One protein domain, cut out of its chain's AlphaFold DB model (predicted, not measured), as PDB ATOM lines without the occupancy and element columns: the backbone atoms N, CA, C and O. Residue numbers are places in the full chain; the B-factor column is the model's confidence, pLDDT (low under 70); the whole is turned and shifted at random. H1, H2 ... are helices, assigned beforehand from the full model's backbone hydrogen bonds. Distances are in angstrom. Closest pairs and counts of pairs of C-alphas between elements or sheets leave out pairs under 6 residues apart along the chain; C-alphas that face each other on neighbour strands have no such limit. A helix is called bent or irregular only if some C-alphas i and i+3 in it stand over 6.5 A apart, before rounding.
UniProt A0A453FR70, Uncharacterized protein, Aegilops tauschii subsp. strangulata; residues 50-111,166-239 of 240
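Overview. This is residues 50 to 111 and 166 to 239 of the 240 residues of an uncharacterized protein of Aegilops tauschii subsp. strangulata (UniProt A0A453FR70). One long helix, H5, bent but running nearly straight, makes the spine of an elongated, all-helix domain, with H2 packed at a slant over its middle, H3 and H4 near its beginning and H6 folded back at its far end. H1 forms a hairpin with H2, and its residues 50 to 62 stick out free. The printed part has 136 residues with six named helices, H1 to H6 in order along the chain, and no named strand. It is only just loose, close to compact, with a radius of gyration of the C-alphas of 17.5 A, and only just elongated, spanning 52 by 34 by 31 A.

Along the chain. H1 covers residues 50 to 74, from C-alpha 50 at (-32.274, -66.839, 19.907), and is 35.4 A long. H2, residues 83 to 97, is 20.5 A long. After the cut, H3 covers residues 166 to 177, 16.6 A, and H4 residues 186 to 192. H5, residues 198 to 228, was assigned as one helix by its hydrogen bonds but is bent: C-alphas 211 and 214 are 6.8 A apart. Its arms are H5a, residues 198 to 211, 19.9 A, from C-alpha 198 at (-21.125, -35.980, 2.572), and H5b, residues 214 to 228, 20.9 A; their lines stand at a shallow tilt of 19 degrees. H6 covers residues 231 to 237, ending at C-alpha 237 at (-54.336, -54.341, 23.953).

Arrangement. H5 is the hub, touching four other helices. H2 touches H5b with residues 84 to 88 alone, at a steep tilt of 51 degrees, opposite ways; the closest C-alphas, of Leu 84 and Ser 217, are 4.9 A apart. H2 also touches H5a, closest at the C-alphas of Ile 92 and Ile 209, 6.4 A. H3 touches H5a with residues 166 to 169 alone, at a steep tilt of 64 degrees; the closest C-alphas, of Asp 166 and Arg 202, are 5.7 A apart. H4 and H5a form a hairpin and only just touch, with 3 pairs of C-alphas within 8 A, the closest Ala 191 and Leu 201, 7.3 A. H4 touches H2, with C-alphas of Phe 186 and Ala 96 closest at 5.1 A. H1 and H2 form a hairpin at a shallow tilt of 28 degrees; the closest C-alphas, of Ala 70 and Val 83, are 6.8 A apart. H5b and H6 touch only at the corner, and only just, with 3 pairs of C-alphas within 8 A, closest at Val 227 and Glu 234, 5.6 A. H1 and H6 are apart. In H1, H2, H3, H4, H5a and H5b every O i to N i+4 pair is within hydrogen-bond range; in H6, 2 of 3 are.

Size, cuts and confidence. The two C-alphas farthest apart, of Glu 195 and Asp 232, are 52.7 A apart. Residues 112 to 165 are not printed, and C-alphas 111 and 166 across the cut are 16.5 A apart. Of the links printed whole, none is long; residues 98 to 111 before the cut hold no named element. The mean pLDDT of the printed part is 72.6, with residues 50 to 81, 104 to 111, 180 to 184 and 194 under 70.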
ATOM      1  N   GLN A  50     -31.321 -66.861  18.792       41.28
ATOM      2  CA  GLN A  50     -32.274 -66.839  19.907       41.28
ATOM      3  C   GLN A  50     -31.817 -65.910  21.036       41.28
ATOM      4  O   GLN A  50     -32.630 -65.161  21.571       41.28
ATOM      5  N   LEU A  51     -30.520 -65.908  21.357       41.81
ATOM      6  CA  LEU A  51     -29.925 -65.001  22.343       41.81
ATOM      7  C   LEU A  51     -30.010 -63.538  21.898       41.81
ATOM      8  O   LEU A  51     -30.427 -62.698  22.689       41.81
ATOM      9  N   ARG A  52     -29.722 -63.232  20.623       38.53
ATOM     10  CA  ARG A  52     -29.896 -61.873  20.077       38.53
ATOM     11  C   ARG A  52     -31.359 -61.431  20.096       38.53
ATOM     12  O   ARG A  52     -31.637 -60.310  20.499       38.53
ATOM     13  N   ARG A  53     -32.303 -62.311  19.740       34.78
ATOM     14  CA  ARG A  53     -33.744 -62.013  19.842       34.78
ATOM     15  C   ARG A  53     -34.192 -61.779  21.279       34.78
ATOM     16  O   ARG A  53     -34.938 -60.841  21.514       34.78
ATOM     17  N   ARG A  54     -33.719 -62.586  22.233       33.69
ATOM     18  CA  ARG A  54     -34.004 -62.400  23.662       33.69
ATOM     19  C   ARG A  54     -33.398 -61.110  24.201       33.69
ATOM     20  O   ARG A  54     -34.092 -60.391  24.896       33.69
ATOM     21  N   ALA A  55     -32.163 -60.775  23.840       37.78
ATOM     22  CA  ALA A  55     -31.531 -59.523  24.247       37.78
ATOM     23  C   ALA A  55     -32.254 -58.300  23.661       37.78
ATOM     24  O   ALA A  55     -32.505 -57.336  24.373       37.78
ATOM     25  N   VAL A  56     -32.655 -58.360  22.384       41.44
ATOM     26  CA  VAL A  56     -33.460 -57.308  21.743       41.44
ATOM     27  C   VAL A  56     -34.842 -57.206  22.382       41.44
ATOM     28  O   VAL A  56     -35.289 -56.096  22.637       41.44
ATOM     29  N   ALA A  57     -35.489 -58.331  22.695       34.22
ATOM     30  CA  ALA A  57     -36.784 -58.354  23.369       34.22
ATOM     31  C   ALA A  57     -36.694 -57.798  24.795       34.22
ATOM     32  O   ALA A  57     -37.498 -56.956  25.154       34.22
ATOM     33  N   VAL A  58     -35.681 -58.179  25.578       41.22
ATOM     34  CA  VAL A  58     -35.462 -57.670  26.943       41.22
ATOM     35  C   VAL A  58     -35.107 -56.181  26.926       41.22
ATOM     36  O   VAL A  58     -35.643 -55.417  27.724       41.22
ATOM     37  N   ALA A  59     -34.269 -55.735  25.986       41.03
ATOM     38  CA  ALA A  59     -33.962 -54.316  25.813       41.03
ATOM     39  C   ALA A  59     -35.186 -53.511  25.337       41.03
ATOM     40  O   ALA A  59     -35.383 -52.373  25.757       41.03
ATOM     41  N   ALA A  60     -36.029 -54.089  24.477       43.25
ATOM     42  CA  ALA A  60     -37.300 -53.493  24.073       43.25
ATOM     43  C   ALA A  60     -38.285 -53.419  25.251       43.25
ATOM     44  O   ALA A  60     -38.876 -52.373  25.478       43.25
ATOM     45  N   GLN A  61     -38.382 -54.479  26.053       42.53
ATOM     46  CA  GLN A  61     -39.295 -54.588  27.190       42.53
ATOM     47  C   GLN A  61     -38.895 -53.655  28.344       42.53
ATOM     48  O   GLN A  61     -39.752 -52.998  28.926       42.53
ATOM     49  N   GLY A  62     -37.593 -53.504  28.614       49.28
ATOM     50  CA  GLY A  62     -37.084 -52.523  29.578       49.28
ATOM     51  C   GLY A  62     -37.333 -51.074  29.147       49.28
ATOM     52  O   GLY A  62     -37.704 -50.240  29.970       49.28
ATOM     53  N   ARG A  63     -37.200 -50.769  27.849       54.50
ATOM     54  CA  ARG A  63     -37.535 -49.443  27.300       54.50
ATOM     55  C   ARG A  63     -39.034 -49.170  27.311       54.50
ATOM     56  O   ARG A  63     -39.438 -48.065  27.648       54.50
ATOM     57  N   GLN A  64     -39.849 -50.174  27.011       49.75
ATOM     58  CA  GLN A  64     -41.303 -50.060  27.028       49.75
ATOM     59  C   GLN A  64     -41.837 -49.792  28.438       49.75
ATOM     60  O   GLN A  64     -42.683 -48.920  28.608       49.75
ATOM     61  N   LEU A  65     -41.277 -50.453  29.457       55.53
ATOM     62  CA  LEU A  65     -41.619 -50.190  30.855       55.53
ATOM     63  C   LEU A  65     -41.266 -48.751  31.272       55.53
ATOM     64  O   LEU A  65     -42.054 -48.094  31.945       55.53
ATOM     65  N   ARG A  66     -40.117 -48.230  30.818       59.34
ATOM     66  CA  ARG A  66     -39.687 -46.847  31.092       59.34
ATOM     67  C   ARG A  66     -40.562 -45.806  30.403       59.34
ATOM     68  O   ARG A  66     -40.906 -44.806  31.027       59.34
ATOM     69  N   VAL A  67     -40.956 -46.054  29.153       58.81
ATOM     70  CA  VAL A  67     -41.913 -45.199  28.434       58.81
ATOM     71  C   VAL A  67     -43.249 -45.178  29.166       58.81
ATOM     72  O   VAL A  67     -43.777 -44.102  29.405       58.81
ATOM     73  N   GLN A  68     -43.758 -46.336  29.599       58.62
ATOM     74  CA  GLN A  68     -45.014 -46.415  30.348       58.62
ATOM     75  C   GLN A  68     -44.949 -45.701  31.705       58.62
ATOM     76  O   GLN A  68     -45.897 -45.010  32.069       58.62
ATOM     77  N   GLN A  69     -43.839 -45.816  32.440       57.81
ATOM     78  CA  GLN A  69     -43.653 -45.128  33.723       57.81
ATOM     79  C   GLN A  69     -43.549 -43.607  33.561       57.81
ATOM     80  O   GLN A  69     -44.236 -42.873  34.266       57.81
ATOM     81  N   ALA A  70     -42.741 -43.125  32.615       55.34
ATOM     82  CA  ALA A  70     -42.577 -41.692  32.370       55.34
ATOM     83  C   ALA A  70     -43.860 -41.027  31.854       55.34
ATOM     84  O   ALA A  70     -44.205 -39.924  32.260       55.34
ATOM     85  N   LEU A  71     -44.596 -41.731  31.003       56.16
ATOM     86  CA  LEU A  71     -45.891 -41.312  30.490       56.16
ATOM     87  C   LEU A  71     -46.977 -41.309  31.579       56.16
ATOM     88  O   LEU A  71     -47.813 -40.409  31.616       56.16
ATOM     89  N   ALA A  72     -46.970 -42.290  32.488       57.09
ATOM     90  CA  ALA A  72     -47.873 -42.299  33.638       57.09
ATOM     91  C   ALA A  72     -47.590 -41.139  34.608       57.09
ATOM     92  O   ALA A  72     -48.498 -40.698  35.310       57.09
ATOM     93  N   GLU A  73     -46.353 -40.639  34.653       52.38
ATOM     94  CA  GLU A  73     -45.998 -39.421  35.385       52.38
ATOM     95  C   GLU A  73     -46.392 -38.145  34.630       52.38
ATOM     96  O   GLU A  73     -46.981 -37.258  35.244       52.38
ATOM     97  N   GLU A  74     -46.180 -38.079  33.312       52.91
ATOM     98  CA  GLU A  74     -46.647 -36.981  32.448       52.91
ATOM     99  C   GLU A  74     -48.164 -36.779  32.548       52.91
ATOM    100  O   GLU A  74     -48.641 -35.673  32.814       52.91
ATOM    101  N   LEU A  75     -48.931 -37.867  32.426       52.03
ATOM    102  CA  LEU A  75     -50.391 -37.859  32.543       52.03
ATOM    103  C   LEU A  75     -50.869 -37.505  33.965       52.03
ATOM    104  O   LEU A  75     -51.998 -37.049  34.136       52.03
ATOM    105  N   ARG A  76     -50.013 -37.666  34.986       50.00
ATOM    106  CA  ARG A  76     -50.267 -37.257  36.383       50.00
ATOM    107  C   ARG A  76     -49.808 -35.827  36.703       50.00
ATOM    108  O   ARG A  76     -49.897 -35.411  37.857       50.00
ATOM    109  N   GLY A  77     -49.352 -35.056  35.712       48.03
ATOM    110  CA  GLY A  77     -48.880 -33.678  35.897       48.03
ATOM    111  C   GLY A  77     -47.404 -33.559  36.304       48.03
ATOM    112  O   GLY A  77     -46.941 -32.462  36.632       48.03
ATOM    113  N   GLY A  78     -46.650 -34.660  36.270       46.78
ATOM    114  CA  GLY A  78     -45.200 -34.691  36.435       46.78
ATOM    115  C   GLY A  78     -44.496 -34.385  35.115       46.78
ATOM    116  O   GLY A  78     -44.364 -35.249  34.259       46.78
ATOM    117  N   ARG A  79     -44.042 -33.138  34.950       47.53
ATOM    118  CA  ARG A  79     -43.256 -32.649  33.802       47.53
ATOM    119  C   ARG A  79     -42.036 -33.536  33.511       47.53
ATOM    120  O   ARG A  79     -41.015 -33.367  34.175       47.53
ATOM    121  N   ARG A  80     -42.094 -34.350  32.454       55.09
ATOM    122  CA  ARG A  80     -40.922 -34.695  31.629       55.09
ATOM    123  C   ARG A  80     -41.334 -34.704  30.145       55.09
ATOM    124  O   ARG A  80     -41.428 -35.781  29.552       55.09
ATOM    125  N   PRO A  81     -41.569 -33.509  29.558       54.78
ATOM    126  CA  PRO A  81     -42.135 -33.334  28.208       54.78
ATOM    127  C   PRO A  81     -41.294 -33.919  27.069       54.78
ATOM    128  O   PRO A  81     -41.704 -33.899  25.916       54.78
ATOM    129  N   ASP A  82     -40.116 -34.449  27.367       71.62
ATOM    130  CA  ASP A  82     -39.124 -34.882  26.401       71.62
ATOM    131  C   ASP A  82     -38.887 -36.401  26.386       71.62
ATOM    132  O   ASP A  82     -38.096 -36.873  25.573       71.62
ATOM    133  N   VAL A  83     -39.567 -37.208  27.212       79.25
ATOM    134  CA  VAL A  83     -39.308 -38.666  27.229       79.25
ATOM    135  C   VAL A  83     -39.749 -39.351  25.938       79.25
ATOM    136  O   VAL A  83     -39.006 -40.172  25.396       79.25
ATOM    137  N   LEU A  84     -40.923 -39.007  25.407       83.19
ATOM    138  CA  LEU A  84     -41.396 -39.560  24.134       83.19
ATOM    139  C   LEU A  84     -40.577 -39.045  22.946       83.19
ATOM    140  O   LEU A  84     -40.340 -39.797  22.003       83.19
ATOM    141  N   GLU A  85     -40.063 -37.816  23.022       84.12
ATOM    142  CA  GLU A  85     -39.148 -37.271  22.015       84.12
ATOM    143  C   GLU A  85     -37.792 -37.980  22.041       84.12
ATOM    144  O   GLU A  85     -37.295 -38.380  20.989       84.12
ATOM    145  N   ARG A  86     -37.214 -38.200  23.229       84.81
ATOM    146  CA  ARG A  86     -35.984 -38.988  23.413       84.81
ATOM    147  C   ARG A  86     -36.177 -40.429  22.942       84.81
ATOM    148  O   ARG A  86     -35.296 -40.978  22.291       84.81
ATOM    149  N   PHE A  87     -37.344 -41.030  23.195       85.00
ATOM    150  CA  PHE A  87     -37.686 -42.358  22.680       85.00
ATOM    151  C   PHE A  87     -37.801 -42.382  21.160       85.00
ATOM    152  O   PHE A  87     -37.256 -43.280  20.517       85.00
ATOM    153  N   ALA A  88     -38.502 -41.417  20.572       87.75
ATOM    154  CA  ALA A  88     -38.634 -41.317  19.127       87.75
ATOM    155  C   ALA A  88     -37.268 -41.102  18.460       87.75
ATOM    156  O   ALA A  88     -36.969 -41.745  17.453       87.75
ATOM    157  N   PHE A  89     -36.419 -40.268  19.061       88.19
ATOM    158  CA  PHE A  89     -35.051 -40.026  18.619       88.19
ATOM    159  C   PHE A  89     -34.175 -41.289  18.692       88.19
ATOM    160  O   PHE A  89     -33.558 -41.667  17.696       88.19
ATOM    161  N   ASP A  90     -34.174 -42.001  19.822       87.00
ATOM    162  CA  ASP A  90     -33.414 -43.249  19.960       87.00
ATOM    163  C   ASP A  90     -33.880 -44.302  18.938       87.00
ATOM    164  O   ASP A  90     -33.063 -45.000  18.330       87.00
ATOM    165  N   ASN A  91     -35.192 -44.399  18.686       86.06
ATOM    166  CA  ASN A  91     -35.725 -45.329  17.691       86.06
ATOM    167  C   ASN A  91     -35.349 -44.949  16.260       86.06
ATOM    168  O   ASN A  91     -34.922 -45.829  15.513       86.06
ATOM    169  N   ILE A  92     -35.497 -43.682  15.859       87.38
ATOM    170  CA  ILE A  92     -35.169 -43.287  14.485       87.38
ATOM    171  C   ILE A  92     -33.674 -43.455  14.219       87.38
ATOM    172  O   ILE A  92     -33.316 -44.001  13.179       87.38
ATOM    173  N   CYS A  93     -32.808 -43.113  15.176       86.06
ATOM    174  CA  CYS A  93     -31.368 -43.316  15.038       86.06
ATOM    175  C   CYS A  93     -31.009 -44.802  14.905       86.06
ATOM    176  O   CYS A  93     -30.221 -45.186  14.035       86.06
ATOM    177  N   ARG A  94     -31.676 -45.662  15.679       84.88
ATOM    178  CA  ARG A  94     -31.454 -47.108  15.634       84.88
ATOM    179  C   ARG A  94     -31.942 -47.740  14.340       84.88
ATOM    180  O   ARG A  94     -31.266 -48.606  13.791       84.88
ATOM    181  N   VAL A  95     -33.118 -47.342  13.863       82.81
ATOM    182  CA  VAL A  95     -33.741 -47.916  12.662       82.81
ATOM    183  C   VAL A  95     -33.096 -47.373  11.387       82.81
ATOM    184  O   VAL A  95     -32.823 -48.144  10.468       82.81
ATOM    185  N   ALA A  96     -32.846 -46.065  11.318       80.62
ATOM    186  CA  ALA A  96     -32.347 -45.416  10.110       80.62
ATOM    187  C   ALA A  96     -30.822 -45.518   9.963       80.62
ATOM    188  O   ALA A  96     -30.335 -45.678   8.841       80.62
ATOM    189  N   PHE A  97     -30.081 -45.447  11.074       81.69
ATOM    190  CA  PHE A  97     -28.616 -45.330  11.060       81.69
ATOM    191  C   PHE A  97     -27.898 -46.497  11.747       81.69
ATOM    192  O   PHE A  97     -26.682 -46.617  11.626       81.69
ATOM    193  N   GLY A  98     -28.628 -47.379  12.438       74.88
ATOM    194  CA  GLY A  98     -28.029 -48.487  13.184       74.88
ATOM    195  C   GLY A  98     -27.304 -48.058  14.466       74.88
ATOM    196  O   GLY A  98     -26.591 -48.877  15.043       74.88
ATOM    197  N   GLU A  99     -27.503 -46.814  14.913       74.06
ATOM    198  CA  GLU A  99     -26.896 -46.227  16.115       74.06
ATOM    199  C   GLU A  99     -27.907 -46.137  17.260       74.06
ATOM    200  O   GLU A  99     -29.073 -45.832  17.034       74.06
ATOM    201  N   ASP A 100     -27.477 -46.372  18.501       77.00
ATOM    202  CA  ASP A 100     -28.317 -46.182  19.694       77.00
ATOM    203  C   ASP A 100     -27.751 -44.999  20.505       77.00
ATOM    204  O   ASP A 100     -26.762 -45.178  21.217       77.00
ATOM    205  N   PRO A 101     -28.328 -43.782  20.386       72.12
ATOM    206  CA  PRO A 101     -27.858 -42.591  21.098       72.12
ATOM    207  C   PRO A 101     -28.065 -42.659  22.617       72.12
ATOM    208  O   PRO A 101     -27.536 -41.809  23.338       72.12
ATOM    209  N   ALA A 102     -28.846 -43.639  23.089       75.62
ATOM    210  CA  ALA A 102     -29.156 -43.886  24.489       75.62
ATOM    211  C   ALA A 102     -29.656 -42.640  25.253       75.62
ATOM    212  O   ALA A 102     -29.362 -42.477  26.439       75.62
ATOM    213  N   CYS A 103     -30.445 -41.771  24.610       70.44
ATOM    214  CA  CYS A 103     -31.020 -40.575  25.245       70.44
ATOM    215  C   CYS A 103     -32.028 -40.915  26.352       70.44
ATOM    216  O   CYS A 103     -32.350 -40.069  27.187       70.44
ATOM    217  N   LEU A 104     -32.534 -42.150  26.351       63.81
ATOM    218  CA  LEU A 104     -33.391 -42.729  27.387       63.81
ATOM    219  C   LEU A 104     -32.644 -43.402  28.553       63.81
ATOM    220  O   LEU A 104     -33.291 -43.956  29.452       63.81
ATOM    221  N   ALA A 105     -31.309 -43.453  28.532       63.62
ATOM    222  CA  ALA A 105     -30.538 -43.921  29.684       63.62
ATOM    223  C   ALA A 105     -30.663 -42.922  30.853       63.62
ATOM    224  O   ALA A 105     -30.961 -41.751  30.632       63.62
ATOM    225  N   GLU A 106     -30.490 -43.390  32.098       55.16
ATOM    226  CA  GLU A 106     -30.651 -42.548  33.296       55.16
ATOM    227  C   GLU A 106     -29.823 -41.254  33.218       55.16
ATOM    228  O   GLU A 106     -28.753 -41.229  32.603       55.16
ATOM    229  N   GLU A 107     -30.328 -40.182  33.840       49.53
ATOM    230  CA  GLU A 107     -29.651 -38.885  33.937       49.53
ATOM    231  C   GLU A 107     -28.248 -39.082  34.540       49.53
ATOM    232  O   GLU A 107     -28.098 -39.381  35.721       49.53
ATOM    233  N   GLY A 108     -27.219 -38.990  33.690       50.75
ATOM    234  CA  GLY A 108     -25.823 -39.316  34.015       50.75
ATOM    235  C   GLY A 108     -25.152 -40.302  33.047       50.75
ATOM    236  O   GLY A 108     -23.926 -40.355  33.003       50.75
ATOM    237  N   MET A 109     -25.927 -41.042  32.244       50.22
ATOM    238  CA  MET A 109     -25.432 -41.998  31.234       50.22
ATOM    239  C   MET A 109     -25.846 -41.663  29.793       50.22
ATOM    240  O   MET A 109     -25.394 -42.329  28.862       50.22
ATOM    241  N   ALA A 110     -26.695 -40.650  29.589       54.12
ATOM    242  CA  ALA A 110     -26.976 -40.130  28.254       54.12
ATOM    243  C   ALA A 110     -25.699 -39.515  27.660       54.12
ATOM    244  O   ALA A 110     -24.987 -38.775  28.346       54.12
ATOM    245  N   ALA A 111     -25.405 -39.812  26.392       63.50
ATOM    246  CA  ALA A 111     -24.270 -39.198  25.717       63.50
ATOM    247  C   ALA A 111     -24.467 -37.667  25.707       63.50
ATOM    248  O   ALA A 111     -25.488 -37.198  25.202       63.50
ATOM    249  N   ASP A 166     -22.820 -35.235  10.528       91.81
ATOM    250  CA  ASP A 166     -21.514 -35.523   9.921       91.81
ATOM    251  C   ASP A 166     -20.801 -36.669  10.657       91.81
ATOM    252  O   ASP A 166     -20.218 -37.552  10.022       91.81
ATOM    253  N   LYS A 167     -20.905 -36.726  11.994       90.56
ATOM    254  CA  LYS A 167     -20.404 -37.855  12.791       90.56
ATOM    255  C   LYS A 167     -21.073 -39.172  12.389       90.56
ATOM    256  O   LYS A 167     -20.357 -40.138  12.133       90.56
ATOM    257  N   ILE A 168     -22.406 -39.205  12.286       88.06
ATOM    258  CA  ILE A 168     -23.153 -40.403  11.858       88.06
ATOM    259  C   ILE A 168     -22.699 -40.852  10.463       88.06
ATOM    260  O   ILE A 168     -22.430 -42.035  10.244       88.06
ATOM    261  N   VAL A 169     -22.578 -39.914   9.519       88.06
ATOM    262  CA  VAL A 169     -22.127 -40.209   8.150       88.06
ATOM    263  C   VAL A 169     -20.715 -40.797   8.153       88.06
ATOM    264  O   VAL A 169     -20.479 -41.825   7.512       88.06
ATOM    265  N   ARG A 170     -19.788 -40.189   8.902       87.94
ATOM    266  CA  ARG A 170     -18.398 -40.649   9.014       87.94
ATOM    267  C   ARG A 170     -18.308 -42.051   9.611       87.94
ATOM    268  O   ARG A 170     -17.728 -42.937   8.986       87.94
ATOM    269  N   GLU A 171     -18.923 -42.279  10.770       84.69
ATOM    270  CA  GLU A 171     -18.926 -43.592  11.431       84.69
ATOM    271  C   GLU A 171     -19.523 -44.673  10.524       84.69
ATOM    272  O   GLU A 171     -19.069 -45.825  10.513       84.69
ATOM    273  N   ARG A 172     -20.515 -44.307   9.703       79.62
ATOM    274  CA  ARG A 172     -21.121 -45.245   8.765       79.62
ATOM    275  C   ARG A 172     -20.203 -45.610   7.611       79.62
ATOM    276  O   ARG A 172     -20.164 -46.793   7.254       79.62
ATOM    277  N   LYS A 173     -19.485 -44.640   7.046       79.75
ATOM    278  CA  LYS A 173     -18.490 -44.882   5.993       79.75
ATOM    279  C   LYS A 173     -17.357 -45.766   6.499       79.75
ATOM    280  O   LYS A 173     -17.083 -46.787   5.878       79.75
ATOM    281  N   GLU A 174     -16.813 -45.460   7.677       82.56
ATOM    282  CA  GLU A 174     -15.746 -46.245   8.316       82.56
ATOM    283  C   GLU A 174     -16.170 -47.714   8.524       82.56
ATOM    284  O   GLU A 174     -15.433 -48.643   8.191       82.56
ATOM    285  N   ARG A 175     -17.404 -47.965   8.990       77.00
ATOM    286  CA  ARG A 175     -17.944 -49.339   9.094       77.00
ATOM    287  C   ARG A 175     -18.173 -50.002   7.735       77.00
ATOM    288  O   ARG A 175     -18.063 -51.224   7.635       77.00
ATOM    289  N   GLY A 176     -18.536 -49.218   6.719       74.75
ATOM    290  CA  GLY A 176     -18.630 -49.635   5.315       74.75
ATOM    291  C   GLY A 176     -17.315 -50.191   4.795       74.75
ATOM    292  O   GLY A 176     -17.268 -51.332   4.340       74.75
ATOM    293  N   GLU A 177     -16.254 -49.404   4.932       76.88
ATOM    294  CA  GLU A 177     -14.895 -49.747   4.507       76.88
ATOM    295  C   GLU A 177     -14.333 -50.941   5.284       76.88
ATOM    296  O   GLU A 177     -13.712 -51.826   4.699       76.88
ATOM    297  N   ALA A 178     -14.629 -51.034   6.583       77.69
ATOM    298  CA  ALA A 178     -14.225 -52.161   7.423       77.69
ATOM    299  C   ALA A 178     -14.989 -53.473   7.133       77.69
ATOM    300  O   ALA A 178     -14.719 -54.492   7.769       77.69
ATOM    301  N   GLY A 179     -15.986 -53.471   6.237       70.50
ATOM    302  CA  GLY A 179     -16.840 -54.637   5.971       70.50
ATOM    303  C   GLY A 179     -17.745 -55.038   7.147       70.50
ATOM    304  O   GLY A 179     -18.381 -56.091   7.108       70.50
ATOM    305  N   LEU A 180     -17.822 -54.201   8.187       67.44
ATOM    306  CA  LEU A 180     -18.649 -54.383   9.388       67.44
ATOM    307  C   LEU A 180     -20.044 -53.761   9.240       67.44
ATOM    308  O   LEU A 180     -20.892 -53.878  10.125       67.44
ATOM    309  N   ALA A 181     -20.282 -53.085   8.119       63.00
ATOM    310  CA  ALA A 181     -21.559 -52.518   7.753       63.00
ATOM    311  C   ALA A 181     -22.644 -53.595   7.660       63.00
ATOM    312  O   ALA A 181     -22.627 -54.442   6.766       63.00
ATOM    313  N   SER A 182     -23.652 -53.497   8.527       61.66
ATOM    314  CA  SER A 182     -24.924 -54.163   8.270       61.66
ATOM    315  C   SER A 182     -25.505 -53.577   6.982       61.66
ATOM    316  O   SER A 182     -25.756 -52.379   6.908       61.66
ATOM    317  N   ARG A 183     -25.705 -54.391   5.941       59.06
ATOM    318  CA  ARG A 183     -26.311 -53.932   4.672       59.06
ATOM    319  C   ARG A 183     -27.802 -53.579   4.793       59.06
ATOM    320  O   ARG A 183     -28.402 -53.172   3.801       59.06
ATOM    321  N   ASP A 184     -28.380 -53.727   5.983       65.06
ATOM    322  CA  ASP A 184     -29.817 -53.583   6.210       65.06
ATOM    323  C   ASP A 184     -30.252 -52.188   6.685       65.06
ATOM    324  O   ASP A 184     -31.436 -51.878   6.554       65.06
ATOM    325  N   ASP A 185     -29.358 -51.332   7.205       74.38
ATOM    326  CA  ASP A 185     -29.765 -49.981   7.628       74.38
ATOM    327  C   ASP A 185     -29.942 -49.030   6.430       74.38
ATOM    328  O   ASP A 185     -29.276 -49.150   5.394       74.38
ATOM    329  N   PHE A 186     -30.896 -48.103   6.556       80.25
ATOM    330  CA  PHE A 186     -31.318 -47.228   5.464       80.25
ATOM    331  C   PHE A 186     -30.151 -46.405   4.907       80.25
ATOM    332  O   PHE A 186     -29.960 -46.371   3.690       80.25
ATOM    333  N   LEU A 187     -29.352 -45.791   5.785       78.75
ATOM    334  CA  LEU A 187     -28.258 -44.914   5.374       78.75
ATOM    335  C   LEU A 187     -27.184 -45.664   4.582       78.75
ATOM    336  O   LEU A 187     -26.642 -45.122   3.626       78.75
ATOM    337  N   SER A 188     -26.935 -46.934   4.899       75.19
ATOM    338  CA  SER A 188     -26.034 -47.793   4.117       75.19
ATOM    339  C   SER A 188     -26.532 -48.074   2.725       75.19
ATOM    340  O   SER A 188     -25.763 -48.042   1.767       75.19
ATOM    341  N   ARG A 189     -27.822 -48.400   2.613       76.75
ATOM    342  CA  ARG A 189     -28.439 -48.683   1.318       76.75
ATOM    343  C   ARG A 189     -28.469 -47.426   0.470       76.75
ATOM    344  O   ARG A 189     -28.238 -47.517  -0.728       76.75
ATOM    345  N   PHE A 190     -28.706 -46.281   1.102       77.06
ATOM    346  CA  PHE A 190     -28.682 -44.982   0.455       77.06
ATOM    347  C   PHE A 190     -27.267 -44.615  -0.010       77.06
ATOM    348  O   PHE A 190     -27.063 -44.390  -1.195       77.06
ATOM    349  N   ALA A 191     -26.264 -44.685   0.869       75.56
ATOM    350  CA  ALA A 191     -24.867 -44.415   0.522       75.56
ATOM    351  C   ALA A 191     -24.310 -45.373  -0.548       75.56
ATOM    352  O   ALA A 191     -23.462 -44.977  -1.338       75.56
ATOM    353  N   ALA A 192     -24.787 -46.621  -0.605       72.06
ATOM    354  CA  ALA A 192     -24.384 -47.591  -1.625       72.06
ATOM    355  C   ALA A 192     -25.109 -47.425  -2.975       72.06
ATOM    356  O   ALA A 192     -24.680 -48.019  -3.964       72.06
ATOM    357  N   ALA A 193     -26.216 -46.677  -3.027       71.19
ATOM    358  CA  ALA A 193     -27.048 -46.535  -4.224       71.19
ATOM    359  C   ALA A 193     -26.541 -45.469  -5.215       71.19
ATOM    360  O   ALA A 193     -27.076 -45.381  -6.322       71.19
ATOM    361  N   GLY A 194     -25.510 -44.692  -4.867       66.75
ATOM    362  CA  GLY A 194     -24.928 -43.684  -5.752       66.75
ATOM    363  C   GLY A 194     -23.726 -42.959  -5.149       66.75
ATOM    364  O   GLY A 194     -23.375 -43.160  -3.989       66.75
ATOM    365  N   GLU A 195     -23.104 -42.085  -5.941       70.38
ATOM    366  CA  GLU A 195     -22.093 -41.142  -5.450       70.38
ATOM    367  C   GLU A 195     -22.788 -39.982  -4.727       70.38
ATOM    368  O   GLU A 195     -23.125 -38.955  -5.318       70.38
ATOM    369  N   HIS A 196     -23.059 -40.168  -3.438       78.50
ATOM    370  CA  HIS A 196     -23.590 -39.111  -2.581       78.50
ATOM    371  C   HIS A 196     -22.447 -38.322  -1.941       78.50
ATOM    372  O   HIS A 196     -21.534 -38.905  -1.354       78.50
ATOM    373  N   SER A 197     -22.517 -36.990  -2.016       86.31
ATOM    374  CA  SER A 197     -21.641 -36.125  -1.224       86.31
ATOM    375  C   SER A 197     -21.964 -36.252   0.265       86.31
ATOM    376  O   SER A 197     -23.092 -36.564   0.655       86.31
ATOM    377  N   ASP A 198     -20.981 -35.961   1.110       86.25
ATOM    378  CA  ASP A 198     -21.125 -35.980   2.572       86.25
ATOM    379  C   ASP A 198     -22.225 -35.018   3.024       86.25
ATOM    380  O   ASP A 198     -23.037 -35.364   3.877       86.25
ATOM    381  N   GLU A 199     -22.334 -33.869   2.358       88.56
ATOM    382  CA  GLU A 199     -23.421 -32.910   2.554       88.56
ATOM    383  C   GLU A 199     -24.797 -33.509   2.233       88.56
ATOM    384  O   GLU A 199     -25.723 -33.373   3.027       88.56
ATOM    385  N   SER A 200     -24.933 -34.247   1.125       88.81
ATOM    386  CA  SER A 200     -26.198 -34.905   0.787       88.81
ATOM    387  C   SER A 200     -26.577 -35.973   1.814       88.81
ATOM    388  O   SER A 200     -27.755 -36.100   2.151       88.81
ATOM    389  N   LEU A 201     -25.607 -36.740   2.318       89.44
ATOM    390  CA  LEU A 201     -25.859 -37.743   3.356       89.44
ATOM    391  C   LEU A 201     -26.230 -37.087   4.687       89.44
ATOM    392  O   LEU A 201     -27.158 -37.550   5.351       89.44
ATOM    393  N   ARG A 202     -25.566 -35.986   5.048       91.62
ATOM    394  CA  ARG A 202     -25.889 -35.184   6.231       91.62
ATOM    395  C   ARG A 202     -27.320 -34.654   6.178       91.62
ATOM    396  O   ARG A 202     -28.048 -34.757   7.168       91.62
ATOM    397  N   ASP A 203     -27.735 -34.115   5.036       91.12
ATOM    398  CA  ASP A 203     -29.089 -33.586   4.849       91.12
ATOM    399  C   ASP A 203     -30.136 -34.695   4.973       91.12
ATOM    400  O   ASP A 203     -31.178 -34.512   5.602       91.12
ATOM    401  N   VAL A 204     -29.844 -35.882   4.436       90.25
ATOM    402  CA  VAL A 204     -30.696 -37.066   4.596       90.25
ATOM    403  C   VAL A 204     -30.796 -37.471   6.065       90.25
ATOM    404  O   VAL A 204     -31.908 -37.621   6.565       90.25
ATOM    405  N   VAL A 205     -29.676 -37.587   6.784       90.94
ATOM    406  CA  VAL A 205     -29.672 -37.893   8.227       90.94
ATOM    407  C   VAL A 205     -30.531 -36.887   8.998       90.94
ATOM    408  O   VAL A 205     -31.436 -37.278   9.737       90.94
ATOM    409  N   THR A 206     -30.309 -35.594   8.765       91.69
ATOM    410  CA  THR A 206     -31.045 -34.504   9.422       91.69
ATOM    411  C   THR A 206     -32.544 -34.575   9.126       91.69
ATOM    412  O   THR A 206     -33.357 -34.483  10.047       91.69
ATOM    413  N   ASN A 207     -32.927 -34.807   7.868       91.06
ATOM    414  CA  ASN A 207     -34.328 -34.924   7.457       91.06
ATOM    415  C   ASN A 207     -35.026 -36.138   8.080       91.06
ATOM    416  O   ASN A 207     -36.185 -36.038   8.480       91.06
ATOM    417  N   PHE A 208     -34.341 -37.279   8.184       90.38
ATOM    418  CA  PHE A 208     -34.903 -38.470   8.820       90.38
ATOM    419  C   PHE A 208     -35.130 -38.261  10.315       90.38
ATOM    420  O   PHE A 208     -36.196 -38.616  10.818       90.38
ATOM    421  N   ILE A 209     -34.169 -37.646  11.010       90.50
ATOM    422  CA  ILE A 209     -34.316 -37.309  12.429       90.50
ATOM    423  C   ILE A 209     -35.494 -36.349  12.627       90.50
ATOM    424  O   ILE A 209     -36.346 -36.613  13.476       90.50
ATOM    425  N   LEU A 210     -35.579 -35.292  11.809       89.12
ATOM    426  CA  LEU A 210     -36.686 -34.333  11.832       89.12
ATOM    427  C   LEU A 210     -38.040 -35.017  11.653       89.12
ATOM    428  O   LEU A 210     -38.953 -34.813  12.449       89.12
ATOM    429  N   ALA A 211     -38.165 -35.849  10.620       90.38
ATOM    430  CA  ALA A 211     -39.415 -36.523  10.314       90.38
ATOM    431  C   ALA A 211     -39.812 -37.519  11.411       90.38
ATOM    432  O   ALA A 211     -40.983 -37.591  11.776       90.38
ATOM    433  N   GLY A 212     -38.856 -38.291  11.932       87.88
ATOM    434  CA  GLY A 212     -39.124 -39.386  12.861       87.88
ATOM    435  C   GLY A 212     -39.376 -38.940  14.297       87.88
ATOM    436  O   GLY A 212     -40.249 -39.506  14.953       87.88
ATOM    437  N   ARG A 213     -38.645 -37.937  14.791       89.31
ATOM    438  CA  ARG A 213     -38.674 -37.540  16.205       89.31
ATOM    439  C   ARG A 213     -40.036 -36.983  16.623       89.31
ATOM    440  O   ARG A 213     -40.708 -37.565  17.474       89.31
ATOM    441  N   ASP A 214     -40.460 -35.880  16.016       85.88
ATOM    442  CA  ASP A 214     -41.593 -35.111  16.545       85.88
ATOM    443  C   ASP A 214     -42.940 -35.729  16.168       85.88
ATOM    444  O   ASP A 214     -43.883 -35.718  16.967       85.88
ATOM    445  N   THR A 215     -43.029 -36.336  14.979       89.06
ATOM    446  CA  THR A 215     -44.255 -37.011  14.530       89.06
ATOM    447  C   THR A 215     -44.526 -38.275  15.342       89.06
ATOM    448  O   THR A 215     -45.658 -38.478  15.783       89.06
ATOM    449  N   THR A 216     -43.497 -39.089  15.615       89.69
ATOM    450  CA  THR A 216     -43.636 -40.303  16.431       89.69
ATOM    451  C   THR A 216     -43.907 -39.949  17.886       89.69
ATOM    452  O   THR A 216     -44.791 -40.553  18.487       89.69
ATOM    453  N   SER A 217     -43.204 -38.952  18.441       86.69
ATOM    454  CA  SER A 217     -43.465 -38.467  19.802       86.69
ATOM    455  C   SER A 217     -44.925 -38.034  19.953       86.69
ATOM    456  O   SER A 217     -45.646 -38.573  20.789       86.69
ATOM    457  N   SER A 218     -45.408 -37.169  19.054       85.38
ATOM    458  CA  SER A 218     -46.801 -36.705  19.055       85.38
ATOM    459  C   SER A 218     -47.798 -37.857  18.907       85.38
ATOM    460  O   SER A 218     -48.790 -37.916  19.632       85.38
ATOM    461  N   ALA A 219     -47.545 -38.793  17.987       86.88
ATOM    462  CA  ALA A 219     -48.408 -39.952  17.779       86.88
ATOM    463  C   ALA A 219     -48.488 -40.841  19.027       86.88
ATOM    464  O   ALA A 219     -49.580 -41.281  19.387       86.88
ATOM    465  N   LEU A 220     -47.363 -41.068  19.712       86.00
ATOM    466  CA  LEU A 220     -47.324 -41.820  20.965       86.00
ATOM    467  C   LEU A 220     -48.081 -41.091  22.072       86.00
ATOM    468  O   LEU A 220     -48.872 -41.729  22.762       86.00
ATOM    469  N   THR A 221     -47.917 -39.773  22.203       81.06
ATOM    470  CA  THR A 221     -48.678 -38.966  23.167       81.06
ATOM    471  C   THR A 221     -50.179 -39.152  22.967       81.06
ATOM    472  O   THR A 221     -50.896 -39.477  23.913       81.06
ATOM    473  N   TRP A 222     -50.662 -39.022  21.727       82.44
ATOM    474  CA  TRP A 222     -52.077 -39.217  21.402       82.44
ATOM    475  C   TRP A 222     -52.545 -40.652  21.622       82.44
ATOM    476  O   TRP A 222     -53.620 -40.860  22.182       82.44
ATOM    477  N   PHE A 223     -51.748 -41.636  21.206       85.00
ATOM    478  CA  PHE A 223     -52.043 -43.051  21.410       85.00
ATOM    479  C   PHE A 223     -52.250 -43.354  22.892       85.00
ATOM    480  O   PHE A 223     -53.278 -43.897  23.288       85.00
ATOM    481  N   PHE A 224     -51.301 -42.947  23.723       81.25
ATOM    482  CA  PHE A 224     -51.341 -43.204  25.148       81.25
ATOM    483  C   PHE A 224     -52.444 -42.436  25.868       81.25
ATOM    484  O   PHE A 224     -53.111 -43.000  26.734       81.25
ATOM    485  N   TRP A 225     -52.690 -41.188  25.475       79.25
ATOM    486  CA  TRP A 225     -53.829 -40.431  25.975       79.25
ATOM    487  C   TRP A 225     -55.156 -41.144  25.651       79.25
ATOM    488  O   TRP A 225     -55.971 -41.369  26.548       79.25
ATOM    489  N   LEU A 226     -55.345 -41.603  24.409       79.00
ATOM    490  CA  LEU A 226     -56.539 -42.353  23.999       79.00
ATOM    491  C   LEU A 226     -56.701 -43.668  24.770       79.00
ATOM    492  O   LEU A 226     -57.805 -43.966  25.216       79.00
ATOM    493  N   VAL A 227     -55.623 -44.434  24.962       84.06
ATOM    494  CA  VAL A 227     -55.661 -45.684  25.739       84.06
ATOM    495  C   VAL A 227     -56.014 -45.402  27.202       84.06
ATOM    496  O   VAL A 227     -56.899 -46.052  27.745       84.06
ATOM    497  N   SER A 228     -55.421 -44.369  27.812       77.88
ATOM    498  CA  SER A 228     -55.667 -44.021  29.222       77.88
ATOM    499  C   SER A 228     -57.107 -43.586  29.523       77.88
ATOM    500  O   SER A 228     -57.570 -43.696  30.655       77.88
ATOM    501  N   THR A 229     -57.833 -43.099  28.514       79.31
ATOM    502  CA  THR A 229     -59.237 -42.676  28.648       79.31
ATOM    503  C   THR A 229     -60.230 -43.794  28.318       79.31
ATOM    504  O   THR A 229     -61.439 -43.598  28.457       79.31
ATOM    505  N   ARG A 230     -59.745 -44.970  27.888       83.12
ATOM    506  CA  ARG A 230     -60.560 -46.081  27.378       83.12
ATOM    507  C   ARG A 230     -60.120 -47.436  27.951       83.12
ATOM    508  O   ARG A 230     -59.443 -48.201  27.259       83.12
ATOM    509  N   PRO A 231     -60.566 -47.785  29.172       85.56
ATOM    510  CA  PRO A 231     -60.232 -49.065  29.806       85.56
ATOM    511  C   PRO A 231     -60.644 -50.285  28.967       85.56
ATOM    512  O   PRO A 231     -59.962 -51.302  28.958       85.56
ATOM    513  N   ASP A 232     -61.726 -50.167  28.187       89.56
ATOM    514  CA  ASP A 232     -62.193 -51.200  27.253       89.56
ATOM    515  C   ASP A 232     -61.194 -51.507  26.128       89.56
ATOM    516  O   ASP A 232     -61.188 -52.613  25.580       89.56
ATOM    517  N   VAL A 233     -60.389 -50.516  25.741       88.06
ATOM    518  CA  VAL A 233     -59.345 -50.632  24.719       88.06
ATOM    519  C   VAL A 233     -58.037 -51.096  25.352       88.06
ATOM    520  O   VAL A 233     -57.394 -51.982  24.793       88.06
ATOM    521  N   GLU A 234     -57.676 -50.563  26.520       84.06
ATOM    522  CA  GLU A 234     -56.513 -51.016  27.294       84.06
ATOM    523  C   GLU A 234     -56.580 -52.527  27.559       84.06
ATOM    524  O   GLU A 234     -55.672 -53.262  27.172       84.06
ATOM    525  N   ASP A 235     -57.718 -53.012  28.067       87.19
ATOM    526  CA  ASP A 235     -57.956 -54.433  28.346       87.19
ATOM    527  C   ASP A 235     -57.819 -55.336  27.116       87.19
ATOM    528  O   ASP A 235     -57.534 -56.527  27.254       87.19
ATOM    529  N   LYS A 236     -58.083 -54.812  25.914       89.06
ATOM    530  CA  LYS A 236     -57.908 -55.559  24.663       89.06
ATOM    531  C   LYS A 236     -56.443 -55.597  24.259       89.06
ATOM    532  O   LYS A 236     -55.947 -56.676  23.963       89.06
ATOM    533  N   ILE A 237     -55.758 -54.453  24.304       87.88
ATOM    534  CA  ILE A 237     -54.336 -54.341  23.953       87.88
ATOM    535  C   ILE A 237     -53.481 -55.222  24.869       87.88
ATOM    536  O   ILE A 237     -52.576 -55.893  24.392       87.88
ATOM    537  N   THR A 238     -53.766 -55.271  26.173       83.31
ATOM    538  CA  THR A 238     -52.996 -56.096  27.122       83.31
ATOM    539  C   THR A 238     -53.190 -57.604  26.919       83.31
ATOM    540  O   THR A 238     -52.379 -58.391  27.406       83.31
ATOM    541  N   ARG A 239     -54.260 -58.031  26.236       88.50
ATOM    542  CA  ARG A 239     -54.527 -59.451  25.952       88.50
ATOM    543  C   ARG A 239     -53.857 -59.963  24.674       88.50
ATOM    544  O   ARG A 239     -53.805 -61.183  24.518       88.50
TER     545      ARG A 239